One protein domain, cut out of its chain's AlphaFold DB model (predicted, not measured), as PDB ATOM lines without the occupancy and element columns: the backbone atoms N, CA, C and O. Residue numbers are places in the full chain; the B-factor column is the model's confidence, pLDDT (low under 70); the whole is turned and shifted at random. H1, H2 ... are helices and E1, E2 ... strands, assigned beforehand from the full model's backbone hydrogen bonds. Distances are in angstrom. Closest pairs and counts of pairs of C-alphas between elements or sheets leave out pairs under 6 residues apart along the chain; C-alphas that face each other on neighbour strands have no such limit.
ATOM      1  N   MET A   2      29.428  25.008  -0.090       73.50
ATOM      2  CA  MET A   2      29.002  24.449   1.194       73.50
ATOM      3  C   MET A   2      28.693  22.960   0.998       73.50
ATOM      4  O   MET A   2      27.883  22.627   0.128       73.50
ATOM      5  N   MET A   3      29.382  22.073   1.708       89.19
ATOM      6  CA  MET A   3      29.206  20.627   1.601       89.19
ATOM      7  C   MET A   3      28.141  20.185   2.600       89.19
ATOM      8  O   MET A   3      28.282  20.385   3.803       89.19
ATOM      9  N   LYS A   4      27.064  19.582   2.096       91.38
ATOM     10  CA  LYS A   4      25.976  19.064   2.924       91.38
ATOM     11  C   LYS A   4      25.776  17.574   2.709       91.38
ATOM     12  O   LYS A   4      25.988  17.083   1.598       91.38
ATOM     13  N   ILE A   5      25.326  16.890   3.751       89.69
ATOM     14  CA  ILE A   5      24.870  15.500   3.685       89.69
ATOM     15  C   ILE A   5      23.387  15.482   4.023       89.69
ATOM     16  O   ILE A   5      22.950  16.183   4.933       89.69
ATOM     17  N   VAL A   6      22.624  14.717   3.244       92.12
ATOM     18  CA  VAL A   6      21.169  14.631   3.359       92.12
ATOM     19  C   VAL A   6      20.798  13.208   3.746       92.12
ATOM     20  O   VAL A   6      21.098  12.269   3.009       92.12
ATOM     21  N   PHE A   7      20.127  13.079   4.880       90.00
ATOM     22  CA  PHE A   7      19.612  11.834   5.428       90.00
ATOM     23  C   PHE A   7      18.130  11.684   5.080       90.00
ATOM     24  O   PHE A   7      17.380  12.661   5.045       90.00
ATOM     25  N   LYS A   8      17.687  10.457   4.799       91.31
ATOM     26  CA  LYS A   8      16.290  10.184   4.424       91.31
ATOM     27  C   LYS A   8      15.346  10.206   5.624       91.31
ATOM     28  O   LYS A   8      14.146  10.397   5.441       91.31
ATOM     29  N   GLY A   9      15.867   9.927   6.813       86.75
ATOM     30  CA  GLY A   9      15.109   9.777   8.047       86.75
ATOM     31  C   GLY A   9      14.972  11.038   8.873       86.75
ATOM     32  O   GLY A   9      15.440  12.118   8.508       86.75
ATOM     33  N   LYS A  10      14.307  10.892  10.015       84.94
ATOM     34  CA  LYS A  10      14.264  11.920  11.053       84.94
ATOM     35  C   LYS A  10      15.534  11.888  11.877       84.94
ATOM     36  O   LYS A  10      16.091  10.818  12.088       84.94
ATOM     37  N   SER A  11      15.934  13.029  12.410       79.38
ATOM     38  CA  SER A  11      17.087  13.181  13.288       79.38
ATOM     39  C   SER A  11      17.092  12.156  14.437       79.38
ATOM     40  O   SER A  11      18.122  11.529  14.679       79.38
ATOM     41  N   SER A  12      15.929  11.881  15.049       78.12
ATOM     42  CA  SER A  12      15.723  10.900  16.133       78.12
ATOM     43  C   SER A  12      16.057   9.442  15.772       78.12
ATOM     44  O   SER A  12      16.314   8.599  16.641       78.12
ATOM     45  N   GLU A  13      16.107   9.127  14.481       85.38
ATOM     46  CA  GLU A  13      16.408   7.794  13.964       85.38
ATOM     47  C   GLU A  13      17.913   7.560  13.779       85.38
ATOM     48  O   GLU A  13      18.306   6.473  13.364       85.38
ATOM     49  N   TYR A  14      18.761   8.536  14.124       84.56
ATOM     50  CA  TYR A  14      20.214   8.430  14.004       84.56
ATOM     51  C   TYR A  14      20.912   8.511  15.366       84.56
ATOM     52  O   TYR A  14      20.406   9.067  16.344       84.56
ATOM     53  N   GLU A  15      22.099   7.918  15.428       84.75
ATOM     54  CA  GLU A  15      23.053   8.047  16.527       84.75
ATOM     55  C   GLU A  15      24.284   8.784  16.014       84.75
ATOM     56  O   GLU A  15      24.797   8.448  14.946       84.75
ATOM     57  N   ILE A  16      24.778   9.762  16.774       83.75
ATOM     58  CA  ILE A  16      25.997  10.496  16.422       83.75
ATOM     59  C   ILE A  16      27.056  10.167  17.469       83.75
ATOM     60  O   ILE A  16      26.908  10.466  18.647       83.75
ATOM     61  N   GLN A  17      28.134   9.516  17.060       82.50
ATOM     62  CA  GLN A  17      29.209   9.087  17.950       82.50
ATOM     63  C   GLN A  17      30.475   9.866  17.640       82.50
ATOM     64  O   GLN A  17      30.814  10.073  16.475       82.50
ATOM     65  N   ARG A  18      31.212  10.277  18.670       79.50
ATOM     66  CA  ARG A  18      32.532  10.864  18.469       79.50
ATOM     67  C   ARG A  18      33.468   9.802  17.913       79.50
ATOM     68  O   ARG A  18      33.491   8.659  18.368       79.50
ATOM     69  N   SER A  19      34.241  10.168  16.899       76.31
ATOM     70  CA  SER A  19      35.240   9.261  16.362       76.31
ATOM     71  C   SER A  19      36.360   9.050  17.377       76.31
ATOM     72  O   SER A  19      36.929  10.002  17.903       76.31
ATOM     73  N   CYS A  20      36.762   7.797  17.579       68.06
ATOM     74  CA  CYS A  20      37.978   7.471  18.323       68.06
ATOM     75  C   CYS A  20      39.271   7.721  17.519       68.06
ATOM     76  O   CYS A  20      40.364   7.597  18.068       68.06
ATOM     77  N   PHE A  21      39.163   8.062  16.228       64.25
ATOM     78  CA  PHE A  21      40.306   8.287  15.336       64.25
ATOM     79  C   PHE A  21      40.705   9.762  15.222       64.25
ATOM     80  O   PHE A  21      41.875  10.055  14.982       64.25
ATOM     81  N   CYS A  22      39.752  10.689  15.358       66.44
ATOM     82  CA  CYS A  22      39.982  12.124  15.202       66.44
ATOM     83  C   CYS A  22      39.065  12.922  16.137       66.44
ATOM     84  O   CYS A  22      37.894  12.589  16.282       66.44
ATOM     85  N   VAL A  23      39.607  13.985  16.740       68.56
ATOM     86  CA  VAL A  23      38.914  14.829  17.732       68.56
ATOM     87  C   VAL A  23      37.690  15.536  17.134       68.56
ATOM     88  O   VAL A  23      36.654  15.624  17.797       68.56
ATOM     89  N   ASP A  24      37.808  15.957  15.870       78.38
ATOM     90  CA  ASP A  24      36.783  16.675  15.102       78.38
ATOM     91  C   ASP A  24      36.233  15.784  13.982       78.38
ATOM     92  O   ASP A  24      36.240  16.128  12.795       78.38
ATOM     93  N   ALA A  25      35.812  14.582  14.359       83.31
ATOM     94  CA  ALA A  25      35.083  13.701  13.467       83.31
ATOM     95  C   ALA A  25      33.999  12.935  14.215       83.31
ATOM     96  O   ALA A  25      34.157  12.581  15.387       83.31
ATOM     97  N   PHE A  26      32.920  12.634  13.503       85.44
ATOM     98  CA  PHE A  26      31.755  11.950  14.039       85.44
ATOM     99  C   PHE A  26      31.352  10.794  13.132       85.44
ATOM    100  O   PHE A  26      31.534  10.842  11.919       85.44
ATOM    101  N   VAL A  27      30.796   9.753  13.730       86.69
ATOM    102  CA  VAL A  27      30.140   8.654  13.034       86.69
ATOM    103  C   VAL A  27      28.645   8.854  13.206       86.69
ATOM    104  O   VAL A  27      28.164   8.870  14.334       86.69
ATOM    105  N   ILE A  28      27.923   9.011  12.104       88.00
ATOM    106  CA  ILE A  28      26.464   9.064  12.102       88.00
ATOM    107  C   ILE A  28      25.966   7.703  11.655       88.00
ATOM    108  O   ILE A  28      26.337   7.220  10.589       88.00
ATOM    109  N   LYS A  29      25.149   7.069  12.485       88.88
ATOM    110  CA  LYS A  29      24.603   5.745  12.223       88.88
ATOM    111  C   LYS A  29      23.090   5.818  12.180       88.88
ATOM    112  O   LYS A  29      22.468   6.249  13.144       88.88
ATOM    113  N   ASP A  30      22.517   5.344  11.084       86.88
ATOM    114  CA  ASP A  30      21.085   5.097  10.988       86.88
ATOM    115  C   ASP A  30      20.707   3.899  11.874       86.88
ATOM    116  O   ASP A  30      21.324   2.829  11.797       86.88
ATOM    117  N   LYS A  31      19.704   4.072  12.739       85.25
ATOM    118  CA  LYS A  31      19.150   2.985  13.561       85.25
ATOM    119  C   LYS A  31      18.298   2.027  12.718       85.25
ATOM    120  O   LYS A  31      18.056   0.904  13.155       85.25
ATOM    121  N   ILE A  32      17.841   2.452  11.535       83.62
ATOM    122  CA  ILE A  32      17.047   1.643  10.605       83.62
ATOM    123  C   ILE A  32      17.975   0.984   9.579       83.62
ATOM    124  O   ILE A  32      18.699   1.651   8.839       83.62
ATOM    125  N   GLU A  33      17.944  -0.347   9.521       83.06
ATOM    126  CA  GLU A  33      18.773  -1.118   8.592       83.06
ATOM    127  C   GLU A  33      18.440  -0.802   7.119       83.06
ATOM    128  O   GLU A  33      17.296  -0.528   6.761       83.06
ATOM    129  N   GLU A  34      19.464  -0.846   6.258       84.00
ATOM    130  CA  GLU A  34      19.374  -0.715   4.789       84.00
ATOM    131  C   GLU A  34      18.878   0.633   4.220       84.00
ATOM    132  O   GLU A  34      18.678   0.746   3.007       84.00
ATOM    133  N   ARG A  35      18.722   1.686   5.035       87.62
ATOM    134  CA  ARG A  35      18.285   3.006   4.546       87.62
ATOM    135  C   ARG A  35      19.441   3.931   4.160       87.62
ATOM    136  O   ARG A  35      19.607   4.196   2.964       87.62
ATOM    137  N   ASP A  36      20.190   4.426   5.146       83.00
ATOM    138  CA  ASP A  36      21.330   5.336   4.926       83.00
ATOM    139  C   ASP A  36      22.663   4.762   5.433       83.00
ATOM    140  O   ASP A  36      23.720   5.083   4.899       83.00
ATOM    141  N   GLY A  37      22.631   3.813   6.373       86.31
ATOM    142  CA  GLY A  37      23.826   3.101   6.824       86.31
ATOM    143  C   GLY A  37      24.656   3.902   7.829       86.31
ATOM    144  O   GLY A  37      24.139   4.323   8.864       86.31
ATOM    145  N   VAL A  38      25.962   4.022   7.576       86.06
ATOM    146  CA  VAL A  38      26.913   4.677   8.485       86.06
ATOM    147  C   VAL A  38      27.756   5.679   7.709       86.06
ATOM    148  O   VAL A  38      28.467   5.295   6.780       86.06
ATOM    149  N   ASP A  39      27.737   6.929   8.153       87.12
ATOM    150  CA  ASP A  39      28.490   8.028   7.569       87.12
ATOM    151  C   ASP A  39      29.588   8.517   8.514       87.12
ATOM    152  O   ASP A  39      29.390   8.672   9.720       87.12
ATOM    153  N   PHE A  40      30.768   8.779   7.954       87.44
ATOM    154  CA  PHE A  40      31.896   9.354   8.681       87.44
ATOM    155  C   PHE A  40      32.057  10.827   8.314       87.44
ATOM    156  O   PHE A  40      32.402  11.168   7.182       87.44
ATOM    157  N   ILE A  41      31.806  11.700   9.283       88.12
ATOM    158  CA  ILE A  41      31.708  13.144   9.097       88.12
ATOM    159  C   ILE A  41      32.924  13.829   9.703       88.12
ATOM    160  O   ILE A  41      33.346  13.520  10.813       88.12
ATOM    161  N   THR A  42      33.470  14.794   8.972       86.44
ATOM    162  CA  THR A  42      34.575  15.659   9.407       86.44
ATOM    163  C   THR A  42      34.192  17.114   9.175       86.44
ATOM    164  O   THR A  42      33.174  17.382   8.536       86.44
ATOM    165  N   SER A  43      35.036  18.047   9.611       86.00
ATOM    166  CA  SER A  43      34.846  19.496   9.433       86.00
ATOM    167  C   SER A  43      34.733  19.973   7.980       86.00
ATOM    168  O   SER A  43      34.450  21.141   7.740       86.00
ATOM    169  N   ASN A  44      34.931  19.084   7.003       86.25
ATOM    170  CA  ASN A  44      34.656  19.361   5.595       86.25
ATOM    171  C   ASN A  44      33.157  19.382   5.263       86.25
ATOM    172  O   ASN A  44      32.806  19.811   4.171       86.25
ATOM    173  N   VAL A  45      32.298  18.870   6.146       86.44
ATOM    174  CA  VAL A  45      30.839  18.919   6.009       86.44
ATOM    175  C   VAL A  45      30.333  20.094   6.827       86.44
ATOM    176  O   VAL A  45      30.599  20.173   8.018       86.44
ATOM    177  N   ASP A  46      29.584  20.990   6.197       86.31
ATOM    178  CA  ASP A  46      29.045  22.181   6.847       86.31
ATOM    179  C   ASP A  46      27.696  21.897   7.517       86.31
ATOM    180  O   ASP A  46      27.421  22.401   8.607       86.31
ATOM    181  N   LEU A  47      26.849  21.090   6.864       87.12
ATOM    182  CA  LEU A  47      25.456  20.876   7.257       87.12
ATOM    183  C   LEU A  47      25.028  19.412   7.110       87.12
ATOM    184  O   LEU A  47      25.278  18.769   6.088       87.12
ATOM    185  N   LEU A  48      24.319  18.926   8.122       88.12
ATOM    186  CA  LEU A  48      23.656  17.631   8.173       88.12
ATOM    187  C   LEU A  48      22.150  17.885   8.146       88.12
ATOM    188  O   LEU A  48      21.603  18.478   9.073       88.12
ATOM    189  N   GLU A  49      21.501  17.486   7.061       90.19
ATOM    190  CA  GLU A  49      20.082  17.731   6.804       90.19
ATOM    191  C   GLU A  49      19.302  16.427   6.989       90.19
ATOM    192  O   GLU A  49      19.549  15.448   6.284       90.19
ATOM    193  N   PHE A  50      18.377  16.416   7.944       87.00
ATOM    194  CA  PHE A  50      17.426  15.338   8.194       87.00
ATOM    195  C   PHE A  50      16.049  15.742   7.650       87.00
ATOM    196  O   PHE A  50      15.823  16.882   7.247       87.00
ATOM    197  N   SER A  51      15.100  14.806   7.620       85.25
ATOM    198  CA  SER A  51      13.745  15.085   7.117       85.25
ATOM    199  C   SER A  51      12.937  16.066   7.980       85.25
ATOM    200  O   SER A  51      11.976  16.662   7.493       85.25
ATOM    201  N   ASP A  52      13.304  16.216   9.252       78.81
ATOM    202  CA  ASP A  52      12.626  17.006  10.282       78.81
ATOM    203  C   ASP A  52      13.460  18.186  10.804       78.81
ATOM    204  O   ASP A  52      12.879  19.179  11.238       78.81
ATOM    205  N   ASP A  53      14.792  18.089  10.765       81.25
ATOM    206  CA  ASP A  53      15.699  19.093  11.328       81.25
ATOM    207  C   ASP A  53      17.017  19.195  10.543       81.25
ATOM    208  O   ASP A  53      17.281  18.451   9.594       81.25
ATOM    209  N   SER A  54      17.872  20.146  10.904       84.75
ATOM    210  CA  SER A  54      19.208  20.290  10.331       84.75
ATOM    211  C   SER A  54      20.196  20.797  11.370       84.75
ATOM    212  O   SER A  54      19.884  21.703  12.135       84.75
ATOM    213  N   PHE A  55      21.411  20.253  11.346       83.50
ATOM    214  CA  PHE A  55      22.477  20.622  12.276       83.50
ATOM    215  C   PHE A  55      23.750  20.956  11.516       83.50
ATOM    216  O   PHE A  55      24.163  20.246  10.595       83.50
ATOM    217  N   THR A  56      24.407  22.030  11.918       87.06
ATOM    218  CA  THR A  56      25.750  22.359  11.457       87.06
ATOM    219  C   THR A  56      26.784  21.492  12.166       87.06
ATOM    220  O   THR A  56      26.598  21.049  13.304       87.06
ATOM    221  N   PHE A  57      27.921  21.273  11.511       85.31
ATOM    222  CA  PHE A  57      29.029  20.545  12.130       85.31
ATOM    223  C   PHE A  57      29.502  21.213  13.430       85.31
ATOM    224  O   PHE A  57      29.764  20.535  14.423       85.31
ATOM    225  N   GLU A  58      29.549  22.547  13.458       83.56
ATOM    226  CA  GLU A  58      29.949  23.305  14.646       83.56
ATOM    227  C   GLU A  58      29.001  23.114  15.835       83.56
ATOM    228  O   GLU A  58      29.463  23.084  16.976       83.56
ATOM    229  N   GLU A  59      27.694  22.980  15.606       81.69
ATOM    230  CA  GLU A  59      26.718  22.725  16.675       81.69
ATOM    231  C   GLU A  59      26.969  21.375  17.349       81.69
ATOM    232  O   GLU A  59      26.956  21.282  18.579       81.69
ATOM    233  N   ILE A  60      27.291  20.349  16.559       79.88
ATOM    234  CA  ILE A  60      27.626  19.015  17.071       79.88
ATOM    235  C   ILE A  60      28.938  19.056  17.860       79.88
ATOM    236  O   ILE A  60      28.995  18.552  18.983       79.88
ATOM    237  N   VAL A  61      29.976  19.708  17.321       80.00
ATOM    238  CA  VAL A  61      31.263  19.895  18.017       80.00
ATOM    239  C   VAL A  61      31.065  20.606  19.354       80.00
ATOM    240  O   VAL A  61      31.583  20.156  20.377       80.00
ATOM    241  N   LYS A  62      30.306  21.710  19.367       77.00
ATOM    242  CA  LYS A  62      30.010  22.463  20.593       77.00
ATOM    243  C   LYS A  62      29.334  21.578  21.629       77.00
ATOM    244  O   LYS A  62      29.718  21.637  22.793       77.00
ATOM    245  N   HIS A  63      28.387  20.736  21.224       69.56
ATOM    246  CA  HIS A  63      27.697  19.869  22.171       69.56
ATOM    247  C   HIS A  63      28.627  18.827  22.806       69.56
ATOM    248  O   HIS A  63      28.577  18.631  24.019       69.56
ATOM    249  N   PHE A  64      29.527  18.220  22.026       70.12
ATOM    250  CA  PHE A  64      30.538  17.311  22.578       70.12
ATOM    251  C   PHE A  64      31.535  18.025  23.501       70.12
ATOM    252  O   PHE A  64      31.888  17.496  24.550       70.12
ATOM    253  N   ASN A  65      31.969  19.238  23.157       67.94
ATOM    254  CA  ASN A  65      32.946  19.986  23.957       67.94
ATOM    255  C   ASN A  65      32.373  20.537  25.277       67.94
ATOM    256  O   ASN A  65      33.133  20.919  26.162       67.94
ATOM    257  N   ILE A  66      31.047  20.584  25.437       61.00
ATOM    258  CA  ILE A  66      30.415  20.918  26.724       61.00
ATOM    259  C   ILE A  66      30.559  19.758  27.726       61.00
ATOM    260  O   ILE A  66      30.469  19.980  28.936       61.00
ATOM    261  N   CYS A  67      30.797  18.522  27.269       52.03
ATOM    262  CA  CYS A  67      30.975  17.384  28.161       52.03
ATOM    263  C   CYS A  67      32.025  16.385  27.664       52.03
ATOM    264  O   CYS A  67      31.709  15.396  27.010       52.03
ATOM    265  N   ASP A  68      33.271  16.596  28.095       58.59
ATOM    266  CA  ASP A  68      34.443  15.760  27.777       58.59
ATOM    267  C   ASP A  68      34.334  14.283  28.216       58.59
ATOM    268  O   ASP A  68      35.241  13.489  27.967       58.59
ATOM    269  N   THR A  69      33.264  13.902  28.918       56.62
ATOM    270  CA  THR A  69      33.043  12.535  29.407       56.62
ATOM    271  C   THR A  69      32.090  11.707  28.550       56.62
ATOM    272  O   THR A  69      31.909  10.529  28.862       56.62
ATOM    273  N   GLU A  70      31.460  12.296  27.529       58.97
ATOM    274  CA  GLU A  70      30.440  11.637  26.710       58.97
ATOM    275  C   GLU A  70      30.893  11.481  25.256       58.97
ATOM    276  O   GLU A  70      31.259  12.450  24.592       58.97
ATOM    277  N   ASP A  71      30.820  10.250  24.750       64.69
ATOM    278  CA  ASP A  71      31.282   9.906  23.401       64.69
ATOM    279  C   ASP A  71      30.121   9.666  22.414       64.69
ATOM    280  O   ASP A  71      30.359   9.390  21.236       64.69
ATOM    281  N   MET A  72      28.858   9.764  22.859       60.97
ATOM    282  CA  MET A  72      27.678   9.475  22.036       60.97
ATOM    283  C   MET A  72      26.499  10.421  22.291       60.97
ATOM    284  O   MET A  72      26.106  10.701  23.419       60.97
ATOM    285  N   ILE A  73      25.879  10.830  21.196       63.06
ATOM    286  CA  ILE A  73      24.673  11.640  21.103       63.06
ATOM    287  C   ILE A  73      23.531  10.736  20.638       63.06
ATOM    288  O   ILE A  73      23.643  10.084  19.596       63.06
ATOM    289  N   ILE A  74      22.419  10.735  21.377       60.44
ATOM    290  CA  ILE A  74      21.167  10.121  20.934       60.44
ATOM    291  C   ILE A  74      20.169  11.240  20.661       60.44
ATOM    292  O   ILE A  74      19.825  12.034  21.534       60.44
ATOM    293  N   VAL A  75      19.665  11.301  19.437       55.31
ATOM    294  CA  VAL A  75      18.535  12.173  19.139       55.31
ATOM    295  C   VAL A  75      17.257  11.405  19.496       55.31
ATOM    296  O   VAL A  75      17.082  10.265  19.061       55.31
ATOM    297  N   GLU A  76      16.389  11.983  20.329       49.81
ATOM    298  CA  GLU A  76      15.111  11.378  20.731       49.81
ATOM    299  C   GLU A  76      13.950  12.353  20.506       49.81
ATOM    300  O   GLU A  76      14.021  13.535  20.859       49.81
ATOM    301  N   ASP A  77      12.841  11.827  19.984       40.66
ATOM    302  CA  ASP A  77      11.566  12.536  19.916       40.66
ATOM    303  C   ASP A  77      10.939  12.575  21.317       40.66
ATOM    304  O   ASP A  77      10.222  11.665  21.730       40.66
ATOM    305  N   PHE A  78      11.221  13.624  22.093       41.53
ATOM    306  CA  PHE A  78      10.556  13.802  23.388       41.53
ATOM    307  C   PHE A  78       9.104  14.249  23.156       41.53
ATOM    308  O   PHE A  78       8.843  15.447  22.982       41.53
ATOM    309  N   LYS A 119      32.922   4.864  27.308       36.91
ATOM    310  CA  LYS A 119      31.994   5.420  28.311       36.91
ATOM    311  C   LYS A 119      30.754   5.931  27.581       36.91
ATOM    312  O   LYS A 119      30.719   7.050  27.089       36.91
ATOM    313  N   PHE A 120      29.742   5.071  27.503       45.09
ATOM    314  CA  PHE A 120      28.425   5.437  26.998       45.09
ATOM    315  C   PHE A 120      27.657   6.217  28.062       45.09
ATOM    316  O   PHE A 120      27.142   5.650  29.023       45.09
ATOM    317  N   PHE A 121      27.571   7.520  27.840       41.91
ATOM    318  CA  PHE A 121      26.508   8.370  28.349       41.91
ATOM    319  C   PHE A 121      25.790   8.922  27.121       41.91
ATOM    320  O   PHE A 121      26.445   9.306  26.156       41.91
ATOM    321  N   SER A 122      24.462   8.876  27.128       39.75
ATOM    322  CA  SER A 122      23.626   9.386  26.047       39.75
ATOM    323  C   SER A 122      22.962  10.684  26.481       39.75
ATOM    324  O   SER A 122      22.218  10.687  27.465       39.75
ATOM    325  N   ARG A 123      23.175  11.767  25.735       53.47
ATOM    326  CA  ARG A 123      22.365  12.990  25.841       53.47
ATOM    327  C   ARG A 123      21.268  13.016  24.802       53.47
ATOM    328  O   ARG A 123      21.493  12.584  23.677       53.47
ATOM    329  N   ILE A 124      20.136  13.592  25.201       53.09
ATOM    330  CA  ILE A 124      18.985  13.897  24.350       53.09
ATOM    331  C   ILE A 124      19.245  15.230  23.635       53.09
ATOM    332  O   ILE A 124      19.490  16.253  24.279       53.09
ATOM    333  N   PHE A 125      19.176  15.227  22.305       54.47
ATOM    334  CA  PHE A 125      19.373  16.411  21.459       54.47
ATOM    335  C   PHE A 125      18.049  17.002  20.970       54.47
ATOM    336  O   PHE A 125      17.219  16.275  20.433       54.47
ATOM    337  N   LYS A 126      17.885  18.328  21.107       51.66
ATOM    338  CA  LYS A 126      16.836  19.136  20.460       51.66
ATOM    339  C   LYS A 126      17.367  20.519  20.080       51.66
ATOM    340  O   LYS A 126      18.205  21.070  20.791       51.66
ATOM    341  N   ASN A 127      16.819  21.092  19.009       51.78
ATOM    342  CA  ASN A 127      17.135  22.434  18.502       51.78
ATOM    343  C   ASN A 127      16.964  23.539  19.580       51.78
ATOM    344  O   ASN A 127      17.749  24.478  19.676       51.78
ATOM    345  N   GLU A 128      16.010  23.363  20.502       56.00
ATOM    346  CA  GLU A 128      15.775  24.262  21.646       56.00
ATOM    347  C   GLU A 128      16.962  24.360  22.627       56.00
ATOM    348  O   GLU A 128      17.079  25.353  23.344       56.00
ATOM    349  N   ASN A 129      17.876  23.383  22.636       56.16
ATOM    350  CA  ASN A 129      19.050  23.380  23.516       56.16
ATOM    351  C   ASN A 129      20.147  24.381  23.085       56.16
ATOM    352  O   ASN A 129      21.149  24.512  23.786       56.16
ATOM    353  N   PHE A 130      19.979  25.072  21.950       55.50
ATOM    354  CA  PHE A 130      20.945  26.034  21.397       55.50
ATOM    355  C   PHE A 130      20.522  27.504  21.545       55.50
ATOM    356  O   PHE A 130      21.283  28.401  21.182       55.50
ATOM    357  N   LEU A 131      19.331  27.775  22.086       42.09
ATOM    358  CA  LEU A 131      18.865  29.140  22.322       42.09
ATOM    359  C   LEU A 131      19.474  29.686  23.625       42.09
ATOM    360  O   LEU A 131      18.980  29.398  24.715       42.09
ATOM    361  N   SER A 132      20.543  30.484  23.501       45.84
ATOM    362  CA  SER A 132      21.002  31.437  24.530       45.84
ATOM    363  C   SER A 132      20.602  32.860  24.167       45.84
ATOM    364  O   SER A 132      20.918  33.245  23.016       45.84
TER     365      SER A 132
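Overview. This is residues 2 to 78 and 119 to 132 of the 132 residues of an uncharacterized protein of Campylobacter jejuni (UniProt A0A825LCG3). The strands stand round a common middle like an open, flattened barrel: the strongly twisted five-strand sheet of E4, E3, E2, E7 and E8 makes one side, and the small sheet of E1, E5 and E6 stands across from it. The longer helix, H1, continues the small sheet's side after E6, and the short helix H2 is at the far end of the printed part; the ring is not closed, for E1 is apart from E4 and E6 from E8. The printed part has 91 residues, with two named helices and eight named strands in the order E1 E2 E3 E4 E5 E6 H1 E7 E8 H2. Both sheets are mixed, in the orders E4 E3 E2 E7 E8 and E1 E5 E6, and the class is mixed, helices and strands. The whole is compact, with a radius of gyration of the C-alphas of 12.3 A, and rounded, with spans of 31 by 30 by 28 A.

Along the chain. Start in the large sheet with E3, residues 25 to 30, the longest strand: find C-alpha 25 at (35.083, 13.701, 13.467) and go 16.6 A to C-alpha 30 at (21.085, 5.097, 10.988). Its neighbours are E2, residues 14 to 18, 13.3 A long, and E4, residues 38 to 42, 13.4 A long. Farther across are E7, residues 72 to 75, and E8, residues 122 to 125, 10.0 A and 9.4 A long. The small sheet holds E1, residues 4 to 6, E5, residues 47 to 49, and E6, residues 54 to 56. H1, residues 57 to 65, covers 12.5 A, and H2, residues 127 to 130, ends at C-alpha 130, (20.945, 26.034, 21.397).

Arrangement. Look first at E2, E3 and E4, a meander, each strand the antiparallel neighbour of the one before; E2 and E3 form a hairpin, and so do E3 and E4. Across E3 and E2 find N 17 and O 27 at 2.8 A; across E4 and E3, N 28 and O 39 at 2.8 A. E2 and E7 are antiparallel at 158 degrees, with N 73 and O 16 at 2.8 A. E7 and the edge strand E8 are parallel at 40 degrees, with N 74 and O 123 at 3.1 A. In the other sheet E1 and E5 are parallel at 15 degrees, with N 49 and O 5 at 2.9 A. E5 and E6 are an antiparallel hairpin, with N 48 and O 55 at 2.8 A. H1 is on the large sheet at a height over the sheet of 7.2 A, over none of its strands, but only just: 2 of its C-alphas fall on E2. The closest C-alphas of E2 and H1, those of Arg 18 and Phe 64, are 7.9 A apart. H1 only grazes the small sheet, with residues 57 to 60; the closest C-alphas of E5 and H1, those of Leu 47 and Phe 57, are 6.1 A apart. H1 and H2 are near each other, with 5 pairs of C-alphas within 10 A, and H2 is not on either sheet. In H1 every O i to N i+4 pair is within hydrogen-bond range; H2 is too short for such a pair.

Size, cuts and confidence. The two C-alphas farthest apart are those of Glu 34 and Ser 132, at 37.8 A. Residues 79 to 118 are not printed, and across this cut C-alphas 78 and 119 are 23.5 A apart; the link from E7 to E8 runs across it. Of the links that are printed whole, none is long. The mean pLDDT of the printed part is 73.8, and 33 residues are under 70: residues 20 to 23, residue 63, residues 65 to 78 and residues 119 to 132.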